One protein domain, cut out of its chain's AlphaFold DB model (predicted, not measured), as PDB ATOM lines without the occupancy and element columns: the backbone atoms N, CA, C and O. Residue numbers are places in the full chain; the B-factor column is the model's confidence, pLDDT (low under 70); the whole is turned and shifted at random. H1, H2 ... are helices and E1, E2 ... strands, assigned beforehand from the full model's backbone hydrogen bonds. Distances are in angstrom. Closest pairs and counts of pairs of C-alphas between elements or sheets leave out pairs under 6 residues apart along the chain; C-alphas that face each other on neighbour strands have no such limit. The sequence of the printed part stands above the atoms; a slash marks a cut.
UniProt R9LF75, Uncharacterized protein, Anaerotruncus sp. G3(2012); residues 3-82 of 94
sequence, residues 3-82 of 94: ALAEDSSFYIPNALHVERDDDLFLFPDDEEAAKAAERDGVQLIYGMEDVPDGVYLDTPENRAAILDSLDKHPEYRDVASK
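What this domain is: This is residues 3 to 82 of the 94 residues of an uncharacterized protein of Anaerotruncus sp. G3(2012) (UniProt R9LF75). The domain has little regular structure: loops fill the space between helices H1 and H2, set toward opposite ends, and the small strand hairpin E1 and E2 is near H1. The printed part has 80 residues, with E1, E2, H1 and H2 in that order; these antiparallel strands and helices, a mixed class, hold only 29 residues. It is compact, with a radius of gyration of the C-alphas of 12.2 A, and only just elongated, spanning 35 by 23 by 21 A.

Where its parts are: E1, residues 3 to 5, begins at C-alpha 3 (55.448, -29.903, 27.359). E2 is residues 17 to 19. H1, residues 30 to 39, is 14.2 A long. H2, residues 60 to 72, is 18.7 A long and ends at C-alpha 72 (44.891, -19.132, 47.809).

How they stand to each other: In the hairpin, N 3 and O 19 are within hydrogen-bond range at 3.0 A. The closest C-alphas of E2 and H1, those of Glu 19 and Asp 30, are 4.7 A apart. H1 and H2 are apart; in both, every O i to N i+4 pair is within hydrogen-bond range.

The domain as a whole: The farthest C-alphas, Leu 24 and Asp 71, are 35.0 A apart. The printed part has no cut. The links E1 to E2 and H1 to H2 are long. Residues 7 and 79 to 82 have pLDDT under 70.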
ATOM      1  N   ALA A   3      55.390 -29.369  26.007       78.31
ATOM      2  CA  ALA A   3      55.448 -29.903  27.359       78.31
ATOM      3  C   ALA A   3      54.211 -29.470  28.161       78.31
ATOM      4  O   ALA A   3      53.609 -28.426  27.898       78.31
ATOM      5  N   LEU A   4      53.804 -30.332  29.093       81.19
ATOM      6  CA  LEU A   4      52.788 -30.025  30.092       81.19
ATOM      7  C   LEU A   4      53.499 -29.790  31.416       81.19
ATOM      8  O   LEU A   4      54.214 -30.679  31.883       81.19
ATOM      9  N   ALA A   5      53.256 -28.632  32.013       76.06
ATOM     10  CA  ALA A   5      53.823 -28.263  33.298       76.06
ATOM     11  C   ALA A   5      52.732 -27.891  34.303       76.06
ATOM     12  O   ALA A   5      51.659 -27.401  33.942       76.06
ATOM     13  N   GLU A   6      53.031 -28.145  35.575       75.50
ATOM     14  CA  GLU A   6      52.195 -27.790  36.730       75.50
ATOM     15  C   GLU A   6      52.909 -26.851  37.719       75.50
ATOM     16  O   GLU A   6      52.244 -26.158  38.491       75.50
ATOM     17  N   ASP A   7      54.245 -26.760  37.637       68.44
ATOM     18  CA  ASP A   7      55.102 -26.061  38.596       68.44
ATOM     19  C   ASP A   7      56.008 -25.030  37.909       68.44
ATOM     20  O   ASP A   7      57.148 -25.304  37.535       68.44
ATOM     21  N   SER A   8      55.517 -23.798  37.793       70.00
ATOM     22  CA  SER A   8      56.333 -22.652  37.394       70.00
ATOM     23  C   SER A   8      55.893 -21.412  38.157       70.00
ATOM     24  O   SER A   8      54.706 -21.107  38.244       70.00
ATOM     25  N   SER A   9      56.856 -20.664  38.708       71.50
ATOM     26  CA  SER A   9      56.570 -19.465  39.511       71.50
ATOM     27  C   SER A   9      55.851 -18.362  38.725       71.50
ATOM     28  O   SER A   9      55.345 -17.417  39.327       71.50
ATOM     29  N   PHE A  10      55.844 -18.465  37.393       79.62
ATOM     30  CA  PHE A  10      55.211 -17.519  36.482       79.62
ATOM     31  C   PHE A  10      53.712 -17.785  36.266       79.62
ATOM     32  O   PHE A  10      52.956 -16.845  36.021       79.62
ATOM     33  N   TYR A  11      53.278 -19.043  36.379       88.25
ATOM     34  CA  TYR A  11      51.907 -19.475  36.102       88.25
ATOM     35  C   TYR A  11      51.119 -19.711  37.391       88.25
ATOM     36  O   TYR A  11      51.688 -19.799  38.479       88.25
ATOM     37  N   ILE A  12      49.791 -19.794  37.267       91.06
ATOM     38  CA  ILE A  12      48.903 -20.124  38.387       91.06
ATOM     39  C   ILE A  12      49.358 -21.476  38.962       91.06
ATOM     40  O   ILE A  12      49.404 -22.456  38.214       91.06
ATOM     41  N   PRO A  13      49.694 -21.556  40.263       91.06
ATOM     42  CA  PRO A  13      50.186 -22.793  40.860       91.06
ATOM     43  C   PRO A  13      49.217 -23.961  40.655       91.06
ATOM     44  O   PRO A  13      48.002 -23.764  40.704       91.06
ATOM     45  N   ASN A  14      49.728 -25.179  40.476       92.50
ATOM     46  CA  ASN A  14      48.933 -26.400  40.275       92.50
ATOM     47  C   ASN A  14      48.041 -26.399  39.016       92.50
ATOM     48  O   ASN A  14      47.205 -27.293  38.866       92.50
ATOM     49  N   ALA A  15      48.168 -25.404  38.132       94.88
ATOM     50  CA  ALA A  15      47.408 -25.343  36.894       94.88
ATOM     51  C   ALA A  15      48.233 -25.895  35.728       94.88
ATOM     52  O   ALA A  15      49.323 -25.408  35.413       94.88
ATOM     53  N   LEU A  16      47.668 -26.880  35.037       96.06
ATOM     54  CA  LEU A  16      48.235 -27.451  33.827       96.06
ATOM     55  C   LEU A  16      48.206 -26.425  32.696       96.06
ATOM     56  O   LEU A  16      47.144 -25.898  32.342       96.06
ATOM     57  N   HIS A  17      49.365 -26.183  32.103       93.62
ATOM     58  CA  HIS A  17      49.544 -25.283  30.968       93.62
ATOM     59  C   HIS A  17      50.468 -25.898  29.921       93.62
ATOM     60  O   HIS A  17      51.148 -26.897  30.171       93.62
ATOM     61  N   VAL A  18      50.432 -25.310  28.726       90.94
ATOM     62  CA  VAL A  18      51.359 -25.641  27.647       90.94
ATOM     63  C   VAL A  18      52.583 -24.741  27.747       90.94
ATOM     64  O   VAL A  18      52.449 -23.521  27.794       90.94
ATOM     65  N   GLU A  19      53.762 -25.352  27.710       89.44
ATOM     66  CA  GLU A  19      55.040 -24.654  27.584       89.44
ATOM     67  C   GLU A  19      55.851 -25.214  26.406       89.44
ATOM     68  O   GLU A  19      55.623 -26.331  25.906       89.44
ATOM     69  N   ARG A  20      56.802 -24.412  25.929       91.19
ATOM     70  CA  ARG A  20      57.792 -24.861  24.961       91.19
ATOM     71  C   ARG A  20      58.692 -25.909  25.613       91.19
ATOM     72  O   ARG A  20      59.222 -25.718  26.697       91.19
ATOM     73  N   ASP A  21      58.943 -26.984  24.876       88.44
ATOM     74  CA  ASP A  21      60.021 -27.912  25.203       88.44
ATOM     75  C   ASP A  21      61.384 -27.264  24.876       88.44
ATOM     76  O   ASP A  21      61.766 -27.130  23.702       88.44
ATOM     77  N   ASP A  22      62.086 -26.829  25.924       85.94
ATOM     78  CA  ASP A  22      63.394 -26.166  25.861       85.94
ATOM     79  C   ASP A  22      64.543 -27.101  25.464       85.94
ATOM     80  O   ASP A  22      65.612 -26.614  25.114       85.94
ATOM     81  N   ASP A  23      64.356 -28.420  25.449       88.00
ATOM     82  CA  ASP A  23      65.369 -29.340  24.923       88.00
ATOM     83  C   ASP A  23      65.235 -29.494  23.401       88.00
ATOM     84  O   ASP A  23      66.228 -29.670  22.685       88.00
ATOM     85  N   LEU A  24      64.005 -29.413  22.883       87.88
ATOM     86  CA  LEU A  24      63.714 -29.609  21.462       87.88
ATOM     87  C   LEU A  24      63.701 -28.315  20.638       87.88
ATOM     88  O   LEU A  24      63.866 -28.388  19.417       87.88
ATOM     89  N   PHE A  25      63.493 -27.149  21.264       85.50
ATOM     90  CA  PHE A  25      63.479 -25.825  20.613       85.50
ATOM     91  C   PHE A  25      62.613 -25.751  19.335       85.50
ATOM     92  O   PHE A  25      62.956 -25.079  18.360       85.50
ATOM     93  N   LEU A  26      61.472 -26.448  19.314       88.75
ATOM     94  CA  LEU A  26      60.599 -26.511  18.129       88.75
ATOM     95  C   LEU A  26      59.788 -25.229  17.895       88.75
ATOM     96  O   LEU A  26      59.327 -24.997  16.778       88.75
ATOM     97  N   PHE A  27      59.608 -24.415  18.935       90.56
ATOM     98  CA  PHE A  27      58.829 -23.180  18.904       90.56
ATOM     99  C   PHE A  27      59.652 -22.006  19.448       90.56
ATOM    100  O   PHE A  27      60.564 -22.216  20.245       90.56
ATOM    101  N   PRO A  28      59.380 -20.764  19.017       89.69
ATOM    102  CA  PRO A  28      60.098 -19.593  19.516       89.69
ATOM    103  C   PRO A  28      59.769 -19.259  20.978       89.69
ATOM    104  O   PRO A  28      60.635 -18.733  21.673       89.69
ATOM    105  N   ASP A  29      58.567 -19.587  21.449       88.62
ATOM    106  CA  ASP A  29      58.053 -19.280  22.786       88.62
ATOM    107  C   ASP A  29      56.862 -20.192  23.145       88.62
ATOM    108  O   ASP A  29      56.424 -21.018  22.332       88.62
ATOM    109  N   ASP A  30      56.355 -20.045  24.372       90.50
ATOM    110  CA  ASP A  30      55.217 -20.812  24.894       90.50
ATOM    111  C   ASP A  30      53.911 -20.494  24.155       90.50
ATOM    112  O   ASP A  30      53.062 -21.368  24.005       90.50
ATOM    113  N   GLU A  31      53.752 -19.272  23.634       91.81
ATOM    114  CA  GLU A  31      52.555 -18.870  22.886       91.81
ATOM    115  C   GLU A  31      52.453 -19.644  21.562       91.81
ATOM    116  O   GLU A  31      51.391 -20.166  21.208       91.81
ATOM    117  N   GLU A  32      53.553 -19.762  20.819       94.00
ATOM    118  CA  GLU A  32      53.586 -20.559  19.593       94.00
ATOM    119  C   GLU A  32      53.490 -22.068  19.870       94.00
ATOM    120  O   GLU A  32      52.878 -22.790  19.075       94.00
ATOM    121  N   ALA A  33      54.010 -22.543  21.008       92.88
ATOM    122  CA  ALA A  33      53.806 -23.921  21.456       92.88
ATOM    123  C   ALA A  33      52.327 -24.204  21.783       92.88
ATOM    124  O   ALA A  33      51.787 -25.220  21.335       92.88
ATOM    125  N   ALA A  34      51.647 -23.286  22.474       94.19
ATOM    126  CA  ALA A  34      50.225 -23.375  22.799       94.19
ATOM    127  C   ALA A  34      49.350 -23.392  21.536       94.19
ATOM    128  O   ALA A  34      48.536 -24.298  21.358       94.19
ATOM    129  N   LYS A  35      49.596 -22.481  20.583       94.50
ATOM    130  CA  LYS A  35      48.906 -22.480  19.276       94.50
ATOM    131  C   LYS A  35      49.097 -23.789  18.514       94.50
ATOM    132  O   LYS A  35      48.198 -24.228  17.797       94.50
ATOM    133  N   ALA A  36      50.281 -24.396  18.592       95.06
ATOM    134  CA  ALA A  36      50.526 -25.691  17.971       95.06
ATOM    135  C   ALA A  36      49.763 -26.816  18.685       95.06
ATOM    136  O   ALA A  36      49.135 -27.627  18.009       95.06
ATOM    137  N   ALA A  37      49.745 -26.820  20.019       94.69
ATOM    138  CA  ALA A  37      48.961 -27.764  20.811       94.69
ATOM    139  C   ALA A  37      47.461 -27.695  20.467       94.69
ATOM    140  O   ALA A  37      46.821 -28.731  20.289       94.69
ATOM    141  N   GLU A  38      46.911 -26.492  20.285       95.75
ATOM    142  CA  GLU A  38      45.517 -26.310  19.859       95.75
ATOM    143  C   GLU A  38      45.235 -26.871  18.466       95.75
ATOM    144  O   GLU A  38      44.219 -27.534  18.253       95.75
ATOM    145  N   ARG A  39      46.146 -26.650  17.509       96.25
ATOM    146  CA  ARG A  39      46.044 -27.249  16.164       96.25
ATOM    147  C   ARG A  39      46.071 -28.778  16.220       96.25
ATOM    148  O   ARG A  39      45.424 -29.413  15.389       96.25
ATOM    149  N   ASP A  40      46.764 -29.341  17.207       95.38
ATOM    150  CA  ASP A  40      46.847 -30.780  17.472       95.38
ATOM    151  C   ASP A  40      45.657 -31.312  18.307       95.38
ATOM    152  O   ASP A  40      45.566 -32.514  18.566       95.38
ATOM    153  N   GLY A  41      44.705 -30.449  18.682       96.00
ATOM    154  CA  GLY A  41      43.453 -30.819  19.348       96.00
ATOM    155  C   GLY A  41      43.452 -30.682  20.871       96.00
ATOM    156  O   GLY A  41      42.482 -31.101  21.508       96.00
ATOM    157  N   VAL A  42      44.492 -30.095  21.470       96.38
ATOM    158  CA  VAL A  42      44.461 -29.699  22.885       96.38
ATOM    159  C   VAL A  42      43.489 -28.539  23.049       96.38
ATOM    160  O   VAL A  42      43.587 -27.533  22.355       96.38
ATOM    161  N   GLN A  43      42.544 -28.667  23.973       97.75
ATOM    162  CA  GLN A  43      41.642 -27.568  24.300       97.75
ATOM    163  C   GLN A  43      42.307 -26.684  25.353       97.75
ATOM    164  O   GLN A  43      42.778 -27.198  26.368       97.75
ATOM    165  N   LEU A  44      42.348 -25.376  25.108       97.25
ATOM    166  CA  LEU A  44      42.863 -24.377  26.042       97.25
ATOM    167  C   LEU A  44      41.732 -23.477  26.538       97.25
ATOM    168  O   LEU A  44      40.707 -23.318  25.876       97.25
ATOM    169  N   ILE A  45      41.899 -22.923  27.734       97.06
ATOM    170  CA  ILE A  45      40.894 -22.079  28.378       97.06
ATOM    171  C   ILE A  45      40.821 -20.726  27.666       97.06
ATOM    172  O   ILE A  45      41.838 -20.066  27.469       97.06
ATOM    173  N   TYR A  46      39.595 -20.298  27.357       95.38
ATOM    174  CA  TYR A  46      39.267 -18.950  26.895       95.38
ATOM    175  C   TYR A  46      38.088 -18.376  27.686       95.38
ATOM    176  O   TYR A  46      37.159 -19.108  28.043       95.38
ATOM    177  N   GLY A  47      38.100 -17.063  27.923       94.50
ATOM    178  CA  GLY A  47      36.990 -16.312  28.513       94.50
ATOM    179  C   GLY A  47      36.732 -16.608  29.991       94.50
ATOM    180  O   GLY A  47      35.608 -16.429  30.460       94.50
ATOM    181  N   MET A  48      37.741 -17.091  30.719       94.00
ATOM    182  CA  MET A  48      37.661 -17.316  32.161       94.00
ATOM    183  C   MET A  48      38.187 -16.080  32.899       94.00
ATOM    184  O   MET A  48      39.279 -15.601  32.613       94.00
ATOM    185  N   GLU A  49      37.389 -15.546  33.825       91.38
ATOM    186  CA  GLU A  49      37.755 -14.371  34.630       91.38
ATOM    187  C   GLU A  49      39.091 -14.593  35.353       91.38
ATOM    188  O   GLU A  49      39.356 -15.697  35.827       91.38
ATOM    189  N   ASP A  50      39.929 -13.553  35.404       90.31
ATOM    190  CA  ASP A  50      41.285 -13.549  35.973       90.31
ATOM    191  C   ASP A  50      42.315 -14.484  35.300       90.31
ATOM    192  O   ASP A  50      43.473 -14.519  35.727       90.31
ATOM    193  N   VAL A  51      41.946 -15.214  34.239       91.62
ATOM    194  CA  VAL A  51      42.794 -16.229  33.594       91.62
ATOM    195  C   VAL A  51      43.145 -15.810  32.158       91.62
ATOM    196  O   VAL A  51      42.249 -15.473  31.386       91.62
ATOM    197  N   PRO A  52      44.431 -15.827  31.754       90.38
ATOM    198  CA  PRO A  52      44.820 -15.568  30.373       90.38
ATOM    199  C   PRO A  52      44.290 -16.639  29.415       90.38
ATOM    200  O   PRO A  52      44.454 -17.842  29.634       90.38
ATOM    201  N   ASP A  53      43.724 -16.161  28.313       93.50
ATOM    202  CA  ASP A  53      43.275 -16.972  27.188       93.50
ATOM    203  C   ASP A  53      44.437 -17.737  26.534       93.50
ATOM    204  O   ASP A  53      45.511 -17.174  26.312       93.50
ATOM    205  N   GLY A  54      44.202 -19.004  26.181       93.38
ATOM    206  CA  GLY A  54      45.128 -19.801  25.371       93.38
ATOM    207  C   GLY A  54      46.394 -20.266  26.099       93.38
ATOM    208  O   GLY A  54      47.382 -20.577  25.444       93.38
ATOM    209  N   VAL A  55      46.390 -20.305  27.437       92.56
ATOM    210  CA  VAL A  55      47.555 -20.723  28.247       92.56
ATOM    211  C   VAL A  55      47.329 -22.074  28.929       92.56
ATOM    212  O   VAL A  55      48.145 -22.990  28.816       92.56
ATOM    213  N   TYR A  56      46.215 -22.207  29.646       95.44
ATOM    214  CA  TYR A  56      45.930 -23.368  30.489       95.44
ATOM    215  C   TYR A  56      45.054 -24.394  29.777       95.44
ATOM    216  O   TYR A  56      44.191 -24.027  28.980       95.44
ATOM    217  N   LEU A  57      45.222 -25.673  30.110       97.25
ATOM    218  CA  LEU A  57      44.417 -26.761  29.549       97.25
ATOM    219  C   LEU A  57      42.952 -26.647  29.982       97.25
ATOM    220  O   LEU A  57      42.654 -26.515  31.171       97.25
ATOM    221  N   ASP A  58      42.031 -26.784  29.031       98.06
ATOM    222  CA  ASP A  58      40.594 -26.774  29.287       98.06
ATOM    223  C   ASP A  58      40.097 -28.168  29.672       98.06
ATOM    224  O   ASP A  58      39.643 -28.965  28.848       98.06
ATOM    225  N   THR A  59      40.205 -28.464  30.964       97.69
ATOM    226  CA  THR A  59      39.586 -29.638  31.581       97.69
ATOM    227  C   THR A  59      38.836 -29.227  32.846       97.69
ATOM    228  O   THR A  59      39.209 -28.231  33.481       97.69
ATOM    229  N   PRO A  60      37.785 -29.965  33.254       98.06
ATOM    230  CA  PRO A  60      37.082 -29.696  34.507       98.06
ATOM    231  C   PRO A  60      38.017 -29.669  35.723       98.06
ATOM    232  O   PRO A  60      37.899 -28.790  36.575       98.06
ATOM    233  N   GLU A  61      38.969 -30.599  35.776       98.00
ATOM    234  CA  GLU A  61      39.941 -30.733  36.858       98.00
ATOM    235  C   GLU A  61      40.868 -29.516  36.916       98.00
ATOM    236  O   GLU A  61      41.052 -28.930  37.982       98.00
ATOM    237  N   ASN A  62      41.391 -29.084  35.765       97.56
ATOM    238  CA  ASN A  62      42.299 -27.945  35.715       97.56
ATOM    239  C   ASN A  62      41.591 -26.617  36.017       97.56
ATOM    240  O   ASN A  62      42.134 -25.767  36.715       97.56
ATOM    241  N   ARG A  63      40.339 -26.445  35.572       97.88
ATOM    242  CA  ARG A  63      39.521 -25.276  35.943       97.88
ATOM    243  C   ARG A  63      39.287 -25.204  37.451       97.88
ATOM    244  O   ARG A  63      39.353 -24.118  38.021       97.88
ATOM    245  N   ALA A  64      39.027 -26.340  38.098       97.75
ATOM    246  CA  ALA A  64      38.881 -26.399  39.549       97.75
ATOM    247  C   ALA A  64      40.198 -26.062  40.266       97.75
ATOM    248  O   ALA A  64      40.180 -25.282  41.217       97.75
ATOM    249  N   ALA A  65      41.325 -26.591  39.777       96.88
ATOM    250  CA  ALA A  65      42.651 -26.279  40.306       96.88
ATOM    251  C   ALA A  65      42.977 -24.782  40.183       96.88
ATOM    252  O   ALA A  65      43.402 -24.168  41.153       96.88
ATOM    253  N   ILE A  66      42.688 -24.166  39.033       96.06
ATOM    254  CA  ILE A  66      42.875 -22.726  38.817       96.06
ATOM    255  C   ILE A  66      42.065 -21.902  39.820       96.06
ATOM    256  O   ILE A  66      42.608 -20.989  40.434       96.06
ATOM    257  N   LEU A  67      40.779 -22.212  40.011       96.12
ATOM    258  CA  LEU A  67      39.927 -21.465  40.942       96.12
ATOM    259  C   LEU A  67      40.412 -21.584  42.393       96.12
ATOM    260  O   LEU A  67      40.472 -20.578  43.099       96.12
ATOM    261  N   ASP A  68      40.778 -22.791  42.824       96.81
ATOM    262  CA  ASP A  68      41.337 -23.046  44.157       96.81
ATOM    263  C   ASP A  68      42.679 -22.320  44.354       96.81
ATOM    264  O   ASP A  68      42.903 -21.678  45.382       96.81
ATOM    265  N   SER A  69      43.547 -22.342  43.343       94.75
ATOM    266  CA  SER A  69      44.822 -21.632  43.374       94.75
ATOM    267  C   SER A  69      44.648 -20.117  43.377       94.75
ATOM    268  O   SER A  69      45.345 -19.448  44.129       94.75
ATOM    269  N   LEU A  70      43.706 -19.553  42.617       93.75
ATOM    270  CA  LEU A  70      43.431 -18.112  42.637       93.75
ATOM    271  C   LEU A  70      42.832 -17.649  43.973       93.75
ATOM    272  O   LEU A  70      43.073 -16.518  44.391       93.75
ATOM    273  N   ASP A  71      42.061 -18.490  44.667       94.88
ATOM    274  CA  ASP A  71      41.591 -18.195  46.028       94.88
ATOM    275  C   ASP A  71      42.759 -18.113  47.026       94.88
ATOM    276  O   ASP A  71      42.848 -17.171  47.816       94.88
ATOM    277  N   LYS A  72      43.707 -19.054  46.934       94.94
ATOM    278  CA  LYS A  72      44.891 -19.132  47.809       94.94
ATOM    279  C   LYS A  72      45.983 -18.120  47.464       94.94
ATOM    280  O   LYS A  72      46.703 -17.678  48.358       94.94
ATOM    281  N   HIS A  73      46.094 -17.772  46.186       90.81
ATOM    282  CA  HIS A  73      47.151 -16.948  45.609       90.81
ATOM    283  C   HIS A  73      46.549 -15.800  44.778       90.81
ATOM    284  O   HIS A  73      46.649 -15.787  43.544       90.81
ATOM    285  N   PRO A  74      45.888 -14.819  45.422       90.88
ATOM    286  CA  PRO A  74      45.217 -13.723  44.726       90.88
ATOM    287  C   PRO A  74      46.169 -12.844  43.898       90.88
ATOM    288  O   PRO A  74      45.707 -12.127  43.014       90.88
ATOM    289  N   GLU A  75      47.480 -12.897  44.142       88.12
ATOM    290  CA  GLU A  75      48.512 -12.214  43.358       88.12
ATOM    291  C   GLU A  75      48.603 -12.680  41.896       88.12
ATOM    292  O   GLU A  75      49.123 -11.934  41.063       88.12
ATOM    293  N   TYR A  76      48.071 -13.866  41.578       87.69
ATOM    294  CA  TYR A  76      48.009 -14.398  40.215       87.69
ATOM    295  C   TYR A  76      46.758 -13.957  39.443       87.69
ATOM    296  O   TYR A  76      46.667 -14.220  38.245       87.69
ATOM    297  N   ARG A  77      45.811 -13.251  40.077       88.00
ATOM    298  CA  ARG A  77      44.671 -12.662  39.359       88.00
ATOM    299  C   ARG A  77      45.134 -11.558  38.414       88.00
ATOM    300  O   ARG A  77      46.021 -10.771  38.749       88.00
ATOM    301  N   ASP A  78      44.521 -11.485  37.234       72.81
ATOM    302  CA  ASP A  78      44.742 -10.423  36.243       72.81
ATOM    303  C   ASP A  78      46.205 -10.233  35.784       72.81
ATOM    304  O   ASP A  78      46.558  -9.214  35.177       72.81
ATOM    305  N   VAL A  79      47.090 -11.217  35.986       63.91
ATOM    306  CA  VAL A  79      48.498 -11.128  35.542       63.91
ATOM    307  C   VAL A  79      48.647 -11.098  34.016       63.91
ATOM    308  O   VAL A  79      49.671 -10.621  33.517       63.91
ATOM    309  N   ALA A  80      47.606 -11.484  33.269       50.56
ATOM    310  CA  ALA A  80      47.502 -11.313  31.817       50.56
ATOM    311  C   ALA A  80      47.668  -9.841  31.377       50.56
ATOM    312  O   ALA A  80      48.196  -9.552  30.301       50.56
ATOM    313  N   SER A  81      47.270  -8.889  32.230       45.28
ATOM    314  CA  SER A  81      47.388  -7.452  31.954       45.28
ATOM    315  C   SER A  81      48.798  -6.891  32.198       45.28
ATOM    316  O   SER A  81      49.164  -5.873  31.608       45.28
ATOM    317  N   LYS A  82      49.628  -7.571  33.003       46.19
ATOM    318  CA  LYS A  82      50.992  -7.125  33.346       46.19
ATOM    319  C   LYS A  82      52.078  -7.677  32.416       46.19
ATOM    320  O   LYS A  82      53.124  -7.050  32.271       46.19
TER     321      LYS A  82